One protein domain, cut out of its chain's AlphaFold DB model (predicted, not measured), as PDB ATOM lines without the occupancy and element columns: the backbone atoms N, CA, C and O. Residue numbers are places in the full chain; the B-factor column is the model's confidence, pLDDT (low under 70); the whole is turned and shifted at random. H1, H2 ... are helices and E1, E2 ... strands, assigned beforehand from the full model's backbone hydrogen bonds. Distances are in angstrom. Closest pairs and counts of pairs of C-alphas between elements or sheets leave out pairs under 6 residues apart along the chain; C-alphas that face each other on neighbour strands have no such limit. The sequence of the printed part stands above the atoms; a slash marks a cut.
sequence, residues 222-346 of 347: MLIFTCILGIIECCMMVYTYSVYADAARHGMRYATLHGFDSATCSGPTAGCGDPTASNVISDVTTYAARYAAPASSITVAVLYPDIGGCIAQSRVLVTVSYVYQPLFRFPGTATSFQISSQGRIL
ATOM      1  N   MET A 222      30.330  54.060 -57.616       96.25
ATOM      2  CA  MET A 222      29.377  53.005 -57.988       96.25
ATOM      3  C   MET A 222      29.075  52.064 -56.816       96.25
ATOM      4  O   MET A 222      27.913  51.722 -56.577       96.25
ATOM      5  N   LEU A 223      30.096  51.687 -56.041       95.50
ATOM      6  CA  LEU A 223      29.925  50.865 -54.843       95.50
ATOM      7  C   LEU A 223      29.119  51.597 -53.760       95.50
ATOM      8  O   LEU A 223      28.167  51.032 -53.225       95.50
ATOM      9  N   ILE A 224      29.430  52.871 -53.495       96.25
ATOM     10  CA  ILE A 224      28.706  53.687 -52.509       96.25
ATOM     11  C   ILE A 224      27.236  53.865 -52.912       96.25
ATOM     12  O   ILE A 224      26.351  53.657 -52.080       96.25
ATOM     13  N   PHE A 225      26.943  54.183 -54.178       94.94
ATOM     14  CA  PHE A 225      25.561  54.291 -54.658       94.94
ATOM     15  C   PHE A 225      24.815  52.962 -54.529       94.94
ATOM     16  O   PHE A 225      23.683  52.951 -54.052       94.94
ATOM     17  N   THR A 226      25.455  51.840 -54.861       93.00
ATOM     18  CA  THR A 226      24.857  50.504 -54.697       93.00
ATOM     19  C   THR A 226      24.526  50.220 -53.228       93.00
ATOM     20  O   THR A 226      23.433  49.743 -52.924       93.00
ATOM     21  N   CYS A 227      25.417  50.578 -52.296       95.00
ATOM     22  CA  CYS A 227      25.161  50.451 -50.860       95.00
ATOM     23  C   CYS A 227      24.002  51.340 -50.388       95.00
ATOM     24  O   CYS A 227      23.140  50.866 -49.651       95.00
ATOM     25  N   ILE A 228      23.944  52.604 -50.820       96.44
ATOM     26  CA  ILE A 228      22.861  53.530 -50.449       96.44
ATOM     27  C   ILE A 228      21.513  53.018 -50.965       96.44
ATOM     28  O   ILE A 228      20.540  52.996 -50.211       96.44
ATOM     29  N   LEU A 229      21.454  52.554 -52.216       93.69
ATOM     30  CA  LEU A 229      20.242  51.963 -52.783       93.69
ATOM     31  C   LEU A 229      19.819  50.701 -52.021       93.69
ATOM     32  O   LEU A 229      18.634  50.533 -51.744       93.69
ATOM     33  N   GLY A 230      20.778  49.867 -51.609       92.50
ATOM     34  CA  GLY A 230      20.518  48.708 -50.754       92.50
ATOM     35  C   GLY A 230      19.917  49.089 -49.397       92.50
ATOM     36  O   GLY A 230      18.949  48.473 -48.961       92.50
ATOM     37  N   ILE A 231      20.429  50.142 -48.750       95.81
ATOM     38  CA  ILE A 231      19.884  50.635 -47.474       95.81
ATOM     39  C   ILE A 231      18.458  51.162 -47.660       95.81
ATOM     40  O   ILE A 231      17.583  50.834 -46.862       95.81
ATOM     41  N   ILE A 232      18.204  51.943 -48.716       95.38
ATOM     42  CA  ILE A 232      16.861  52.459 -49.021       95.38
ATOM     43  C   ILE A 232      15.878  51.300 -49.239       95.38
ATOM     44  O   ILE A 232      14.784  51.317 -48.675       95.38
ATOM     45  N   GLU A 233      16.280  50.272 -49.990       93.19
ATOM     46  CA  GLU A 233      15.478  49.067 -50.221       93.19
ATOM     47  C   GLU A 233      15.169  48.329 -48.905       93.19
ATOM     48  O   GLU A 233      14.015  48.002 -48.629       93.19
ATOM     49  N   CYS A 234      16.166  48.137 -48.034       92.06
ATOM     50  CA  CYS A 234      15.959  47.529 -46.718       92.06
ATOM     51  C   CYS A 234      15.018  48.358 -45.828       92.06
ATOM     52  O   CYS A 234      14.153  47.791 -45.159       92.06
ATOM     53  N   CYS A 235      15.150  49.687 -45.827       95.12
ATOM     54  CA  CYS A 235      14.262  50.579 -45.081       95.12
ATOM     55  C   CYS A 235      12.809  50.461 -45.562       95.12
ATOM     56  O   CYS A 235      11.898  50.363 -44.738       95.12
ATOM     57  N   MET A 236      12.588  50.412 -46.879       92.50
ATOM     58  CA  MET A 236      11.254  50.222 -47.457       92.50
ATOM     59  C   MET A 236      10.668  48.847 -47.111       92.50
ATOM     60  O   MET A 236       9.489  48.749 -46.761       92.50
ATOM     61  N   MET A 237      11.486  47.792 -47.111       91.88
ATOM     62  CA  MET A 237      11.066  46.457 -46.682       91.88
ATOM     63  C   MET A 237      10.604  46.441 -45.218       91.88
ATOM     64  O   MET A 237       9.512  45.956 -44.922       91.88
ATOM     65  N   VAL A 238      11.374  47.031 -44.301       94.31
ATOM     66  CA  VAL A 238      11.000  47.109 -42.876       94.31
ATOM     67  C   VAL A 238       9.748  47.968 -42.670       94.31
ATOM     68  O   VAL A 238       8.864  47.590 -41.899       94.31
ATOM     69  N   TYR A 239       9.628  49.086 -43.392       94.81
ATOM     70  CA  TYR A 239       8.430  49.927 -43.358       94.81
ATOM     71  C   TYR A 239       7.181  49.135 -43.770       94.81
ATOM     72  O   TYR A 239       6.212  49.082 -43.011       94.81
ATOM     73  N   THR A 240       7.212  48.450 -44.919       92.94
ATOM     74  CA  THR A 240       6.062  47.651 -45.383       92.94
ATOM     75  C   THR A 240       5.693  46.541 -44.402       92.94
ATOM     76  O   THR A 240       4.514  46.368 -44.101       92.94
ATOM     77  N   TYR A 241       6.680  45.844 -43.829       93.94
ATOM     78  CA  TYR A 241       6.443  44.840 -42.791       93.94
ATOM     79  C   TYR A 241       5.669  45.417 -41.596       93.94
ATOM     80  O   TYR A 241       4.696  44.816 -41.141       93.94
ATOM     81  N   SER A 242       6.069  46.599 -41.114       95.56
ATOM     82  CA  SER A 242       5.425  47.251 -39.969       95.56
ATOM     83  C   SER A 242       3.965  47.628 -40.252       95.56
ATOM     84  O   SER A 242       3.084  47.321 -39.450       95.56
ATOM     85  N   VAL A 243       3.688  48.172 -41.442       95.25
ATOM     86  CA  VAL A 243       2.332  48.533 -41.882       95.25
ATOM     87  C   VAL A 243       1.423  47.304 -41.933       95.25
ATOM     88  O   VAL A 243       0.294  47.345 -41.442       95.25
ATOM     89  N   TYR A 244       1.906  46.188 -42.488       95.50
ATOM     90  CA  TYR A 244       1.122  44.952 -42.562       95.50
ATOM     91  C   TYR A 244       0.923  44.284 -41.203       95.50
ATOM     92  O   TYR A 244      -0.134  43.698 -40.962       95.50
ATOM     93  N   ALA A 245       1.895  44.396 -40.297       96.31
ATOM     94  CA  ALA A 245       1.735  43.923 -38.929       96.31
ATOM     95  C   ALA A 245       0.638  44.688 -38.181       96.31
ATOM     96  O   ALA A 245      -0.179  44.074 -37.489       96.31
ATOM     97  N   ASP A 246       0.563  46.004 -38.367       96.94
ATOM     98  CA  ASP A 246      -0.505  46.810 -37.781       96.94
ATOM     99  C   ASP A 246      -1.859  46.560 -38.456       96.94
ATOM    100  O   ASP A 246      -2.869  46.471 -37.760       96.94
ATOM    101  N   ALA A 247      -1.887  46.317 -39.772       96.69
ATOM    102  CA  ALA A 247      -3.100  45.898 -40.478       96.69
ATOM    103  C   ALA A 247      -3.658  44.568 -39.935       96.69
ATOM    104  O   ALA A 247      -4.855  44.453 -39.678       96.69
ATOM    105  N   ALA A 248      -2.793  43.574 -39.691       97.44
ATOM    106  CA  ALA A 248      -3.196  42.293 -39.108       97.44
ATOM    107  C   ALA A 248      -3.781  42.462 -37.694       97.44
ATOM    108  O   ALA A 248      -4.797  41.852 -37.356       97.44
ATOM    109  N   ARG A 249      -3.169  43.323 -36.868       97.62
ATOM    110  CA  ARG A 249      -3.673  43.653 -35.522       97.62
ATOM    111  C   ARG A 249      -5.006  44.394 -35.574       97.62
ATOM    112  O   ARG A 249      -5.860  44.145 -34.725       97.62
ATOM    113  N   HIS A 250      -5.186  45.287 -36.546       97.12
ATOM    114  CA  HIS A 250      -6.444  45.999 -36.762       97.12
ATOM    115  C   HIS A 250      -7.572  45.020 -37.107       97.12
ATOM    116  O   HIS A 250      -8.583  44.988 -36.407       97.12
ATOM    117  N   GLY A 251      -7.339  44.119 -38.068       96.94
ATOM    118  CA  GLY A 251      -8.294  43.065 -38.416       96.94
ATOM    119  C   GLY A 251      -8.618  42.125 -37.258       96.94
ATOM    120  O   GLY A 251      -9.769  41.743 -37.073       96.94
ATOM    121  N   MET A 252      -7.629  41.785 -36.425       97.69
ATOM    122  CA  MET A 252      -7.858  40.967 -35.229       97.69
ATOM    123  C   MET A 252      -8.781  41.669 -34.223       97.69
ATOM    124  O   MET A 252      -9.697  41.040 -33.689       97.69
ATOM    125  N   ARG A 253      -8.590  42.975 -33.989       96.50
ATOM    126  CA  ARG A 253      -9.484  43.770 -33.129       96.50
ATOM    127  C   ARG A 253     -10.887  43.855 -33.716       96.50
ATOM    128  O   ARG A 253     -11.852  43.695 -32.976       96.50
ATOM    129  N   TYR A 254     -10.992  44.053 -35.031       97.06
ATOM    130  CA  TYR A 254     -12.274  44.046 -35.727       97.06
ATOM    131  C   TYR A 254     -12.997  42.709 -35.520       97.06
ATOM    132  O   TYR A 254     -14.124  42.704 -35.033       97.06
ATOM    133  N   ALA A 255     -12.333  41.578 -35.777       96.81
ATOM    134  CA  ALA A 255     -12.912  40.246 -35.589       96.81
ATOM    135  C   ALA A 255     -13.305  39.964 -34.127       96.81
ATOM    136  O   ALA A 255     -14.316  39.323 -33.863       96.81
ATOM    137  N   THR A 256     -12.537  40.483 -33.167       96.62
ATOM    138  CA  THR A 256     -12.809  40.316 -31.730       96.62
ATOM    139  C   THR A 256     -14.110  40.997 -31.285       96.62
ATOM    140  O   THR A 256     -14.786  40.497 -30.384       96.62
ATOM    141  N   LEU A 257     -14.452  42.132 -31.901       95.94
ATOM    142  CA  LEU A 257     -15.672  42.899 -31.614       95.94
ATOM    143  C   LEU A 257     -16.888  42.410 -32.413       95.94
ATOM    144  O   LEU A 257     -18.024  42.677 -32.030       95.94
ATOM    145  N   HIS A 258     -16.651  41.698 -33.512       96.06
ATOM    146  CA  HIS A 258     -17.670  41.243 -34.455       96.06
ATOM    147  C   HIS A 258     -17.882  39.730 -34.377       96.06
ATOM    148  O   HIS A 258     -17.944  39.045 -35.399       96.06
ATOM    149  N   GLY A 259     -17.978  39.210 -33.155       94.12
ATOM    150  CA  GLY A 259     -18.357  37.822 -32.926       94.12
ATOM    151  C   GLY A 259     -19.847  37.567 -33.155       94.12
ATOM    152  O   GLY A 259     -20.556  38.396 -33.731       94.12
ATOM    153  N   PHE A 260     -20.314  36.390 -32.752       95.00
ATOM    154  CA  PHE A 260     -21.633  35.865 -33.106       95.00
ATOM    155  C   PHE A 260     -22.799  36.753 -32.642       95.00
ATOM    156  O   PHE A 260     -23.726  36.966 -33.423       95.00
ATOM    157  N   ASP A 261     -22.730  37.323 -31.434       92.69
ATOM    158  CA  ASP A 261     -23.813  38.156 -30.883       92.69
ATOM    159  C   ASP A 261     -23.816  39.599 -31.439       92.69
ATOM    160  O   ASP A 261     -24.663  40.421 -31.075       92.69
ATOM    161  N   SER A 262     -22.885  39.938 -32.339       93.38
ATOM    162  CA  SER A 262     -22.838  41.245 -33.001       93.38
ATOM    163  C   SER A 262     -23.816  41.328 -34.177       93.38
ATOM    164  O   SER A 262     -23.946  40.401 -34.975       93.38
ATOM    165  N   ALA A 263     -24.445  42.494 -34.364       91.69
ATOM    166  CA  ALA A 263     -25.306  42.763 -35.521       91.69
ATOM    167  C   ALA A 263     -24.562  42.631 -36.866       91.69
ATOM    168  O   ALA A 263     -25.170  42.332 -37.892       91.69
ATOM    169  N   THR A 264     -23.246  42.848 -36.853       93.19
ATOM    170  CA  THR A 264     -22.337  42.719 -37.999       93.19
ATOM    171  C   THR A 264     -21.328  41.600 -37.756       93.19
ATOM    172  O   THR A 264     -20.131  41.772 -37.983       93.19
ATOM    173  N   CYS A 265     -21.802  40.458 -37.252       94.69
ATOM    174  CA  CYS A 265     -20.965  39.291 -36.999       94.69
ATOM    175  C   CYS A 265     -20.123  38.902 -38.235       94.69
ATOM    176  O   CYS A 265     -20.529  39.096 -39.388       94.69
ATOM    177  N   SER A 266     -18.955  38.309 -37.993       94.75
ATOM    178  CA  SER A 266     -18.066  37.803 -39.036       94.75
ATOM    179  C   SER A 266     -17.420  36.487 -38.599       94.75
ATOM    180  O   SER A 266     -16.801  36.411 -37.540       94.75
ATOM    181  N   GLY A 267     -17.565  35.431 -39.402       92.69
ATOM    182  CA  GLY A 267     -16.992  34.109 -39.140       92.69
ATOM    183  C   GLY A 267     -17.941  32.940 -39.438       92.69
ATOM    184  O   GLY A 267     -19.119  33.141 -39.719       92.69
ATOM    185  N   PRO A 268     -17.438  31.694 -39.373       93.38
ATOM    186  CA  PRO A 268     -18.074  30.517 -39.973       93.38
ATOM    187  C   PRO A 268     -19.286  29.959 -39.206       93.38
ATOM    188  O   PRO A 268     -19.814  28.911 -39.581       93.38
ATOM    189  N   THR A 269     -19.725  30.598 -38.121       91.69
ATOM    190  CA  THR A 269     -20.829  30.091 -37.294       91.69
ATOM    191  C   THR A 269     -22.175  30.275 -37.999       91.69
ATOM    192  O   THR A 269     -22.481  31.342 -38.532       91.69
ATOM    193  N   ALA A 270     -23.004  29.228 -37.990       86.81
ATOM    194  CA  ALA A 270     -24.335  29.261 -38.590       86.81
ATOM    195  C   ALA A 270     -25.209  30.349 -37.947       86.81
ATOM    196  O   ALA A 270     -25.269  30.454 -36.727       86.81
ATOM    197  N   GLY A 271     -25.899  31.137 -38.773       87.38
ATOM    198  CA  GLY A 271     -26.653  32.314 -38.328       87.38
ATOM    199  C   GLY A 271     -25.874  33.619 -38.467       87.38
ATOM    200  O   GLY A 271     -26.488  34.682 -38.439       87.38
ATOM    201  N   CYS A 272     -24.562  33.547 -38.713       89.50
ATOM    202  CA  CYS A 272     -23.790  34.718 -39.069       89.50
ATOM    203  C   CYS A 272     -23.881  35.046 -40.570       89.50
ATOM    204  O   CYS A 272     -23.769  34.159 -41.417       89.50
ATOM    205  N   GLY A 273     -24.079  36.325 -40.906       90.12
ATOM    206  CA  GLY A 273     -24.237  36.799 -42.288       90.12
ATOM    207  C   GLY A 273     -22.952  36.793 -43.128       90.12
ATOM    208  O   GLY A 273     -23.023  36.990 -44.338       90.12
ATOM    209  N   ASP A 274     -21.791  36.557 -42.508       94.75
ATOM    210  CA  ASP A 274     -20.475  36.599 -43.154       94.75
ATOM    211  C   ASP A 274     -19.624  35.354 -42.811       94.75
ATOM    212  O   ASP A 274     -18.672  35.436 -42.026       94.75
ATOM    213  N   PRO A 275     -19.940  34.177 -43.389       92.62
ATOM    214  CA  PRO A 275     -19.272  32.915 -43.061       92.62
ATOM    215  C   PRO A 275     -17.803  32.850 -43.502       92.62
ATOM    216  O   PRO A 275     -17.028  32.059 -42.963       92.62
ATOM    217  N   THR A 276     -17.404  33.664 -44.482       94.00
ATOM    218  CA  THR A 276     -16.046  33.688 -45.052       94.00
ATOM    219  C   THR A 276     -15.147  34.749 -44.425       94.00
ATOM    220  O   THR A 276     -14.005  34.910 -44.857       94.00
ATOM    221  N   ALA A 277     -15.640  35.465 -43.411       96.06
ATOM    222  CA  ALA A 277     -14.964  36.599 -42.793       96.06
ATOM    223  C   ALA A 277     -14.572  37.711 -43.787       96.06
ATOM    224  O   ALA A 277     -13.526  38.357 -43.656       96.06
ATOM    225  N   SER A 278     -15.411  37.934 -44.800       96.62
ATOM    226  CA  SER A 278     -15.210  38.944 -45.837       96.62
ATOM    227  C   SER A 278     -15.135  40.364 -45.271       96.62
ATOM    228  O   SER A 278     -14.338  41.163 -45.763       96.62
ATOM    229  N   ASN A 279     -15.863  40.660 -44.190       96.25
ATOM    230  CA  ASN A 279     -15.818  41.960 -43.522       96.25
ATOM    231  C   ASN A 279     -14.451  42.210 -42.869       96.25
ATOM    232  O   ASN A 279     -13.867  43.277 -43.049       96.25
ATOM    233  N   VAL A 280     -13.892  41.201 -42.187       97.00
ATOM    234  CA  VAL A 280     -12.543  41.274 -41.592       97.00
ATOM    235  C   VAL A 280     -11.488  41.445 -42.686       97.00
ATOM    236  O   VAL A 280     -10.594  42.280 -42.568       97.00
ATOM    237  N   ILE A 281     -11.592  40.681 -43.777       96.81
ATOM    238  CA  ILE A 281     -10.665  40.782 -44.913       96.81
ATOM    239  C   ILE A 281     -10.741  42.178 -45.553       96.81
ATOM    240  O   ILE A 281      -9.706  42.785 -45.844       96.81
ATOM    241  N   SER A 282     -11.947  42.715 -45.743       96.19
ATOM    242  CA  SER A 282     -12.172  44.060 -46.280       96.19
ATOM    243  C   SER A 282     -11.596  45.147 -45.369       96.19
ATOM    244  O   SER A 282     -10.974  46.091 -45.856       96.19
ATOM    245  N   ASP A 283     -11.746  45.015 -44.052       96.00
ATOM    246  CA  ASP A 283     -11.170  45.951 -43.083       96.00
ATOM    247  C   ASP A 283      -9.631  45.951 -43.134       96.00
ATOM    248  O   ASP A 283      -9.013  47.005 -43.308       96.00
ATOM    249  N   VAL A 284      -9.001  44.768 -43.113       96.62
ATOM    250  CA  VAL A 284      -7.533  44.628 -43.204       96.62
ATOM    251  C   VAL A 284      -6.997  45.197 -44.515       96.62
ATOM    252  O   VAL A 284      -6.008  45.933 -44.519       96.62
ATOM    253  N   THR A 285      -7.636  44.868 -45.640       95.12
ATOM    254  CA  THR A 285      -7.214  45.351 -46.964       95.12
ATOM    255  C   THR A 285      -7.411  46.858 -47.110       95.12
ATOM    256  O   THR A 285      -6.530  47.529 -47.647       95.12
ATOM    257  N   THR A 286      -8.500  47.414 -46.571       94.94
ATOM    258  CA  THR A 286      -8.755  48.863 -46.556       94.94
ATOM    259  C   THR A 286      -7.739  49.598 -45.691       94.94
ATOM    260  O   THR A 286      -7.227  50.640 -46.103       94.94
ATOM    261  N   TYR A 287      -7.410  49.061 -44.512       95.00
ATOM    262  CA  TYR A 287      -6.374  49.620 -43.647       95.00
ATOM    263  C   TYR A 287      -5.016  49.614 -44.357       95.00
ATOM    264  O   TYR A 287      -4.357  50.648 -44.446       95.00
ATOM    265  N   ALA A 288      -4.619  48.476 -44.931       94.50
ATOM    266  CA  ALA A 288      -3.354  48.348 -45.643       94.50
ATOM    267  C   ALA A 288      -3.258  49.290 -46.857       94.50
ATOM    268  O   ALA A 288      -2.233  49.947 -47.043       94.50
ATOM    269  N   ALA A 289      -4.334  49.426 -47.639       92.38
ATOM    270  CA  ALA A 289      -4.374  50.288 -48.823       92.38
ATOM    271  C   ALA A 289      -4.212  51.788 -48.512       92.38
ATOM    272  O   ALA A 289      -3.855  52.558 -49.401       92.38
ATOM    273  N   ARG A 290      -4.455  52.224 -47.266       92.19
ATOM    274  CA  ARG A 290      -4.222  53.619 -46.848       92.19
ATOM    275  C   ARG A 290      -2.741  53.950 -46.667       92.19
ATOM    276  O   ARG A 290      -2.369  55.111 -46.813       92.19
ATOM    277  N   TYR A 291      -1.917  52.959 -46.333       89.81
ATOM    278  CA  TYR A 291      -0.522  53.164 -45.926       89.81
ATOM    279  C   TYR A 291       0.502  52.515 -46.868       89.81
ATOM    280  O   TYR A 291       1.680  52.881 -46.829       89.81
ATOM    281  N   ALA A 292       0.073  51.566 -47.704       83.81
ATOM    282  CA  ALA A 292       0.921  50.803 -48.611       83.81
ATOM    283  C   ALA A 292       0.385  50.787 -50.056       83.81
ATOM    284  O   ALA A 292      -0.715  51.248 -50.358       83.81
ATOM    285  N   ALA A 293       1.221  50.270 -50.962       69.62
ATOM    286  CA  ALA A 293       0.947  50.121 -52.390       69.62
ATOM    287  C   ALA A 293      -0.225  49.127 -52.659       69.62
ATOM    288  O   ALA A 293      -0.754  48.531 -51.722       69.62
ATOM    289  N   PRO A 294      -0.690  48.959 -53.915       71.94
ATOM    290  CA  PRO A 294      -2.037  48.472 -54.211       71.94
ATOM    291  C   PRO A 294      -2.330  47.068 -53.664       71.94
ATOM    292  O   PRO A 294      -1.487  46.166 -53.697       71.94
ATOM    293  N   ALA A 295      -3.587  46.882 -53.250       72.06
ATOM    294  CA  ALA A 295      -4.093  45.696 -52.559       72.06
ATOM    295  C   ALA A 295      -3.914  44.360 -53.308       72.06
ATOM    296  O   ALA A 295      -4.025  43.301 -52.702       72.06
ATOM    297  N   SER A 296      -3.585  44.384 -54.603       79.88
ATOM    298  CA  SER A 296      -3.378  43.190 -55.434       79.88
ATOM    299  C   SER A 296      -2.181  42.323 -55.028       79.88
ATOM    300  O   SER A 296      -2.047  41.203 -55.509       79.88
ATOM    301  N   SER A 297      -1.302  42.833 -54.166       85.31
ATOM    302  CA  SER A 297      -0.094  42.140 -53.698       85.31
ATOM    303  C   SER A 297      -0.228  41.544 -52.291       85.31
ATOM    304  O   SER A 297       0.720  40.939 -51.786       85.31
ATOM    305  N   ILE A 298      -1.403  41.695 -51.672       92.81
ATOM    306  CA  ILE A 298      -1.697  41.261 -50.308       92.81
ATOM    307  C   ILE A 298      -2.707  40.117 -50.363       92.81
ATOM    308  O   ILE A 298      -3.754  40.233 -50.996       92.81
ATOM    309  N   THR A 299      -2.430  39.032 -49.649       95.56
ATOM    310  CA  THR A 299      -3.400  37.972 -49.382       95.56
ATOM    311  C   THR A 299      -3.680  37.908 -47.886       95.56
ATOM    312  O   THR A 299      -2.775  37.757 -47.068       95.56
ATOM    313  N   VAL A 300      -4.950  38.063 -47.514       96.69
ATOM    314  CA  VAL A 300      -5.403  38.007 -46.120       96.69
ATOM    315  C   VAL A 300      -6.154  36.701 -45.918       96.69
ATOM    316  O   VAL A 300      -7.082  36.395 -46.662       96.69
ATOM    317  N   ALA A 301      -5.750  35.936 -44.912       97.38
ATOM    318  CA  ALA A 301      -6.410  34.713 -44.492       97.38
ATOM    319  C   ALA A 301      -6.862  34.865 -43.040       97.38
ATOM    320  O   ALA A 301      -6.060  35.181 -42.161       97.38
ATOM    321  N   VAL A 302      -8.145  34.627 -42.790       97.62
ATOM    322  CA  VAL A 302      -8.727  34.625 -41.446       97.62
ATOM    323  C   VAL A 302      -9.109  33.192 -41.110       97.62
ATOM    324  O   VAL A 302      -9.792  32.530 -41.887       97.62
ATOM    325  N   LEU A 303      -8.641  32.699 -39.967       97.06
ATOM    326  CA  LEU A 303      -8.887  31.342 -39.501       97.06
ATOM    327  C   LEU A 303      -9.467  31.366 -38.087       97.06
ATOM    328  O   LEU A 303      -8.928  32.016 -37.191       97.06
ATOM    329  N   TYR A 304     -10.522  30.584 -37.885       96.12
ATOM    330  CA  TYR A 304     -11.115  30.298 -36.582       96.12
ATOM    331  C   TYR A 304     -10.764  28.849 -36.226       96.12
ATOM    332  O   TYR A 304     -11.421  27.932 -36.715       96.12
ATOM    333  N   PRO A 305      -9.678  28.603 -35.470       95.75
ATOM    334  CA  PRO A 305      -9.213  27.244 -35.190       95.75
ATOM    335  C   PRO A 305     -10.127  26.471 -34.232       95.75
ATOM    336  O   PRO A 305      -9.999  25.253 -34.124       95.75
ATOM    337  N   ASP A 306     -11.005  27.160 -33.505       95.12
ATOM    338  CA  ASP A 306     -11.892  26.537 -32.531       95.12
ATOM    339  C   ASP A 306     -13.195  26.075 -33.197       95.12
ATOM    340  O   ASP A 306     -13.752  26.751 -34.060       95.12
ATOM    341  N   ILE A 307     -13.709  24.921 -32.761       88.00
ATOM    342  CA  ILE A 307     -14.903  24.265 -33.334       88.00
ATOM    343  C   ILE A 307     -16.152  25.161 -33.224       88.00
ATOM    344  O   ILE A 307     -17.075  25.042 -34.024       88.00
ATOM    345  N   GLY A 308     -16.167  26.082 -32.255       81.94
ATOM    346  CA  GLY A 308     -17.248  27.047 -32.040       81.94
ATOM    347  C   GLY A 308     -17.302  28.207 -33.043       81.94
ATOM    348  O   GLY A 308     -18.264  28.971 -33.018       81.94
ATOM    349  N   GLY A 309     -16.309  28.358 -33.926       90.44
ATOM    350  CA  GLY A 309     -16.282  29.433 -34.918       90.44
ATOM    351  C   GLY A 309     -16.132  30.819 -34.283       90.44
ATOM    352  O   GLY A 309     -15.155  31.072 -33.582       90.44
ATOM    353  N   CYS A 310     -17.082  31.723 -34.547       91.69
ATOM    354  CA  CYS A 310     -17.069  33.104 -34.057       91.69
ATOM    355  C   CYS A 310     -17.835  33.345 -32.739       91.69
ATOM    356  O   CYS A 310     -18.189  34.482 -32.446       91.69
ATOM    357  N   ILE A 311     -18.086  32.309 -31.926       94.81
ATOM    358  CA  ILE A 311     -18.668  32.485 -30.579       94.81
ATOM    359  C   ILE A 311     -17.675  33.135 -29.602       94.81
ATOM    360  O   ILE A 311     -16.458  32.952 -29.734       94.81
ATOM    361  N   ALA A 312     -18.192  33.807 -28.570       94.25
ATOM    362  CA  ALA A 312     -17.394  34.372 -27.483       94.25
ATOM    363  C   ALA A 312     -16.365  33.367 -26.921       94.25
ATOM    364  O   ALA A 312     -16.613  32.164 -26.832       94.25
ATOM    365  N   GLN A 313     -15.190  33.872 -26.534       94.25
ATOM    366  CA  GLN A 313     -14.006  33.115 -26.094       94.25
ATOM    367  C   GLN A 313     -13.287  32.281 -27.166       94.25
ATOM    368  O   GLN A 313     -12.155  31.852 -26.907       94.25
ATOM    369  N   SER A 314     -13.859  32.093 -28.361       95.44
ATOM    370  CA  SER A 314     -13.145  31.443 -29.467       95.44
ATOM    371  C   SER A 314     -11.977  32.297 -29.947       95.44
ATOM    372  O   SER A 314     -11.996  33.530 -29.897       95.44
ATOM    373  N   ARG A 315     -10.925  31.630 -30.406       96.44
ATOM    374  CA  ARG A 315      -9.737  32.259 -30.971       96.44
ATOM    375  C   ARG A 315      -9.984  32.637 -32.421       96.44
ATOM    376  O   ARG A 315     -10.611  31.899 -33.176       96.44
ATOM    377  N   VAL A 316      -9.374  33.743 -32.821       97.31
ATOM    378  CA  VAL A 316      -9.285  34.185 -34.211       97.31
ATOM    379  C   VAL A 316      -7.822  34.407 -34.571       97.31
ATOM    380  O   VAL A 316      -7.065  34.980 -33.787       97.31
ATOM    381  N   LEU A 317      -7.415  33.922 -35.742       97.69
ATOM    382  CA  LEU A 317      -6.087  34.100 -36.316       97.69
ATOM    383  C   LEU A 317      -6.220  34.863 -37.634       97.69
ATOM    384  O   LEU A 317      -6.853  34.385 -38.570       97.69
ATOM    385  N   VAL A 318      -5.600  36.035 -37.711       98.12
ATOM    386  CA  VAL A 318      -5.528  36.850 -38.926       98.12
ATOM    387  C   VAL A 318      -4.105  36.777 -39.457       98.12
ATOM    388  O   VAL A 318      -3.173  37.216 -38.784       98.12
ATOM    389  N   THR A 319      -3.938  36.234 -40.658       97.81
ATOM    390  CA  THR A 319      -2.650  36.103 -41.341       97.81
ATOM    391  C   THR A 319      -2.642  36.962 -42.594       97.81
ATOM    392  O   THR A 319      -3.501  36.826 -43.461       97.81
ATOM    393  N   VAL A 320      -1.648  37.834 -42.705       96.81
ATOM    394  CA  VAL A 320      -1.396  38.679 -43.870       96.81
ATOM    395  C   VAL A 320      -0.133  38.169 -44.547       96.81
ATOM    396  O   VAL A 320       0.934  38.118 -43.939       96.81
ATOM    397  N   SER A 321      -0.257  37.775 -45.807       95.50
ATOM    398  CA  SER A 321       0.851  37.357 -46.653       95.50
ATOM    399  C   SER A 321       1.059  38.405 -47.736       95.50
ATOM    400  O   SER A 321       0.118  38.822 -48.410       95.50
ATOM    401  N   TYR A 322       2.301  38.849 -47.897       93.50
ATOM    402  CA  TYR A 322       2.658  39.890 -48.850       93.50
ATOM    403  C   TYR A 322       3.892  39.480 -49.642       93.50
ATOM    404  O   TYR A 322       4.868  38.976 -49.081       93.50
ATOM    405  N   VAL A 323       3.843  39.706 -50.954       92.56
ATOM    406  CA  VAL A 323       5.003  39.552 -51.837       92.56
ATOM    407  C   VAL A 323       5.650  40.919 -51.989       92.56
ATOM    408  O   VAL A 323       5.072  41.814 -52.610       92.56
ATOM    409  N   TYR A 324       6.844  41.076 -51.419       90.88
ATOM    410  CA  TYR A 324       7.572  42.335 -51.469       90.88
ATOM    411  C   TYR A 324       7.891  42.723 -52.913       90.88
ATOM    412  O   TYR A 324       8.446  41.932 -53.680       90.88
ATOM    413  N   GLN A 325       7.500  43.943 -53.290       90.56
ATOM    414  CA  GLN A 325       7.788  44.526 -54.595       90.56
ATOM    415  C   GLN A 325       8.991  45.457 -54.454       90.56
ATOM    416  O   GLN A 325       8.808  46.598 -54.020       90.56
ATOM    417  N   PRO A 326      10.206  44.999 -54.799       90.75
ATOM    418  CA  PRO A 326      11.383  45.825 -54.624       90.75
ATOM    419  C   PRO A 326      11.351  47.025 -55.569       90.75
ATOM    420  O   PRO A 326      10.824  46.934 -56.688       90.75
ATOM    421  N   LEU A 327      11.947  48.137 -55.136       90.44
ATOM    422  CA  LEU A 327      12.120  49.314 -55.991       90.44
ATOM    423  C   LEU A 327      13.017  48.957 -57.181       90.44
ATOM    424  O   LEU A 327      12.725  49.319 -58.324       90.44
ATOM    425  N   PHE A 328      14.061  48.169 -56.916       89.88
ATOM    426  CA  PHE A 328      14.953  47.622 -57.930       89.88
ATOM    427  C   PHE A 328      14.659  46.140 -58.171       89.88
ATOM    428  O   PHE A 328      14.906  45.281 -57.326       89.88
ATOM    429  N   ARG A 329      14.141  45.815 -59.363       88.88
ATOM    430  CA  ARG A 329      13.863  44.430 -59.773       88.88
ATOM    431  C   ARG A 329      15.155  43.701 -60.131       88.88
ATOM    432  O   ARG A 329      15.464  43.517 -61.307       88.88
ATOM    433  N   PHE A 330      15.898  43.269 -59.122       82.31
ATOM    434  CA  PHE A 330      16.995  42.335 -59.331       82.31
ATOM    435  C   PHE A 330      16.444  40.907 -59.454       82.31
ATOM    436  O   PHE A 330      15.562  40.520 -58.675       82.31
ATOM    437  N   PRO A 331      16.930  40.102 -60.412       84.12
ATOM    438  CA  PRO A 331      16.511  38.711 -60.532       84.12
ATOM    439  C   PRO A 331      16.778  37.967 -59.214       84.12
ATOM    440  O   PRO A 331      17.870  38.049 -58.660       84.12
ATOM    441  N   GLY A 332      15.763  37.270 -58.696       80.94
ATOM    442  CA  GLY A 332      15.864  36.489 -57.456       80.94
ATOM    443  C   GLY A 332      15.552  37.233 -56.149       80.94
ATOM    444  O   GLY A 332      15.685  36.637 -55.088       80.94
ATOM    445  N   THR A 333      15.106  38.493 -56.189       77.50
ATOM    446  CA  THR A 333      14.794  39.283 -54.971       77.50
ATOM    447  C   THR A 333      13.333  39.241 -54.518       77.50
ATOM    448  O   THR A 333      12.964  39.915 -53.556       77.50
ATOM    449  N   ALA A 334      12.487  38.438 -55.171       77.31
ATOM    450  CA  ALA A 334      11.104  38.257 -54.742       77.31
ATOM    451  C   ALA A 334      11.074  37.507 -53.404       77.31
ATOM    452  O   ALA A 334      11.242  36.289 -53.351       77.31
ATOM    453  N   THR A 335      10.868  38.250 -52.321       86.75
ATOM    454  CA  THR A 335      10.700  37.703 -50.977       86.75
ATOM    455  C   THR A 335       9.245  37.872 -50.568       86.75
ATOM    456  O   THR A 335       8.666  38.953 -50.680       86.75
ATOM    457  N   SER A 336       8.617  36.781 -50.141       91.50
ATOM    458  CA  SER A 336       7.323  36.842 -49.476       91.50
ATOM    459  C   SER A 336       7.535  36.769 -47.973       91.50
ATOM    460  O   SER A 336       8.382  36.019 -47.484       91.50
ATOM    461  N   PHE A 337       6.766  37.556 -47.230       92.19
ATOM    462  CA  PHE A 337       6.709  37.446 -45.782       92.19
ATOM    463  C   PHE A 337       5.267  37.279 -45.325       92.19
ATOM    464  O   PHE A 337       4.321  37.751 -45.962       92.19
ATOM    465  N   GLN A 338       5.114  36.569 -44.213       95.50
ATOM    466  CA  GLN A 338       3.830  36.306 -43.587       95.50
ATOM    467  C   GLN A 338       3.842  36.864 -42.174       95.50
ATOM    468  O   GLN A 338       4.792  36.658 -41.417       95.50
ATOM    469  N   ILE A 339       2.777  37.572 -41.824       96.19
ATOM    470  CA  ILE A 339       2.562  38.132 -40.497       96.19
ATOM    471  C   ILE A 339       1.247  37.582 -39.978       96.19
ATOM    472  O   ILE A 339       0.266  37.541 -40.712       96.19
ATOM    473  N   SER A 340       1.219  37.157 -38.720       97.00
ATOM    474  CA  SER A 340      -0.000  36.659 -38.089       97.00
ATOM    475  C   SER A 340      -0.277  37.374 -36.772       97.00
ATOM    476  O   SER A 340       0.638  37.762 -36.044       97.00
ATOM    477  N   SER A 341      -1.559  37.573 -36.481       97.81
ATOM    478  CA  SER A 341      -2.060  38.113 -35.222       97.81
ATOM    479  C   SER A 341      -3.174  37.215 -34.704       97.81
ATOM    480  O   SER A 341      -4.038  36.794 -35.471       97.81
ATOM    481  N   GLN A 342      -3.148  36.909 -33.408       97.50
ATOM    482  CA  GLN A 342      -4.147  36.070 -32.757       97.50
ATOM    483  C   GLN A 342      -4.845  36.842 -31.636       97.50
ATOM    484  O   GLN A 342      -4.195  37.562 -30.878       97.50
ATOM    485  N   GLY A 343      -6.158  36.656 -31.521       96.56
ATOM    486  CA  GLY A 343      -6.997  37.222 -30.466       96.56
ATOM    487  C   GLY A 343      -8.073  36.244 -30.004       96.56
ATOM    488  O   GLY A 343      -8.186  35.137 -30.537       96.56
ATOM    489  N   ARG A 344      -8.855  36.645 -28.998       96.38
ATOM    490  CA  ARG A 344     -10.065  35.941 -28.551       96.38
ATOM    491  C   ARG A 344     -11.262  36.861 -28.679       96.38
ATOM    492  O   ARG A 344     -11.160  38.023 -28.304       96.38
ATOM    493  N   ILE A 345     -12.369  36.314 -29.157       96.12
ATOM    494  CA  ILE A 345     -13.625  37.027 -29.384       96.12
ATOM    495  C   ILE A 345     -14.300  37.348 -28.049       96.12
ATOM    496  O   ILE A 345     -14.299  36.518 -27.135       96.12
ATOM    497  N   LEU A 346     -14.856  38.557 -27.933       92.81
ATOM    498  CA  LEU A 346     -15.508  39.029 -26.708       92.81
ATOM    499  C   LEU A 346     -17.029  38.842 -26.712       92.81
ATOM    500  O   LEU A 346     -17.581  38.595 -25.642       92.81
TER     501      LEU A 346
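Overview. This is residues 222 to 346 of the 347 residues of an uncharacterized protein of Granulicella sibirica (UniProt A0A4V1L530). Two helices, the very long H1 and the shorter H2, cover one face of a three-stranded antiparallel sheet, forming two layers, helices on one face of a sheet. H1 makes the long axis of this rod, and its residues 222 to 228 stick out at one end. The 125 printed residues hold H1 H2 E1 E2 E3 in that order, mixed in class; E1 E2 E3 form a meander, each strand the antiparallel neighbour of the one before. The whole is loose, with a radius of gyration of the C-alphas of 17.5 A, spanning 62 by 21 by 21 A.

Along the chain. H1, residues 222 to 257, starts at C-alpha 222 (29.377, 53.005, -57.988) and measures 53.2 A. H2 is residues 278 to 291, 20.4 A. E1, residues 298 to 303, E2, 315 to 323, and E3, 336 to 344, measure 16.3, 26.6 and 27.2 A; C-alpha 344 is at (-10.065, 35.941, -28.551).

Arrangement. H1 runs along the strands over E2 and E3, height 8.1 A; its closest C-alphas to E3 are Arg 249 and Ser 341, 5.8 A. On the same face, H2 is slantwise over E1, height 9.5 A. In their hairpin, H1 touches H2 with residues 243 to 255 alone, closest C-alphas Gly 251 and Val 284, 5.1 A. N 301 and O 319, and N 318 and O 341, are each 2.8 A apart. Every O i to N i+4 pair is within hydrogen-bond range in H1, 9 of 10 in H2.

Size, cuts and confidence. The printed part has no cut. Links H1 to H2, E1 to E2 and E2 to E3 are long. Residue 293 is under pLDDT 70.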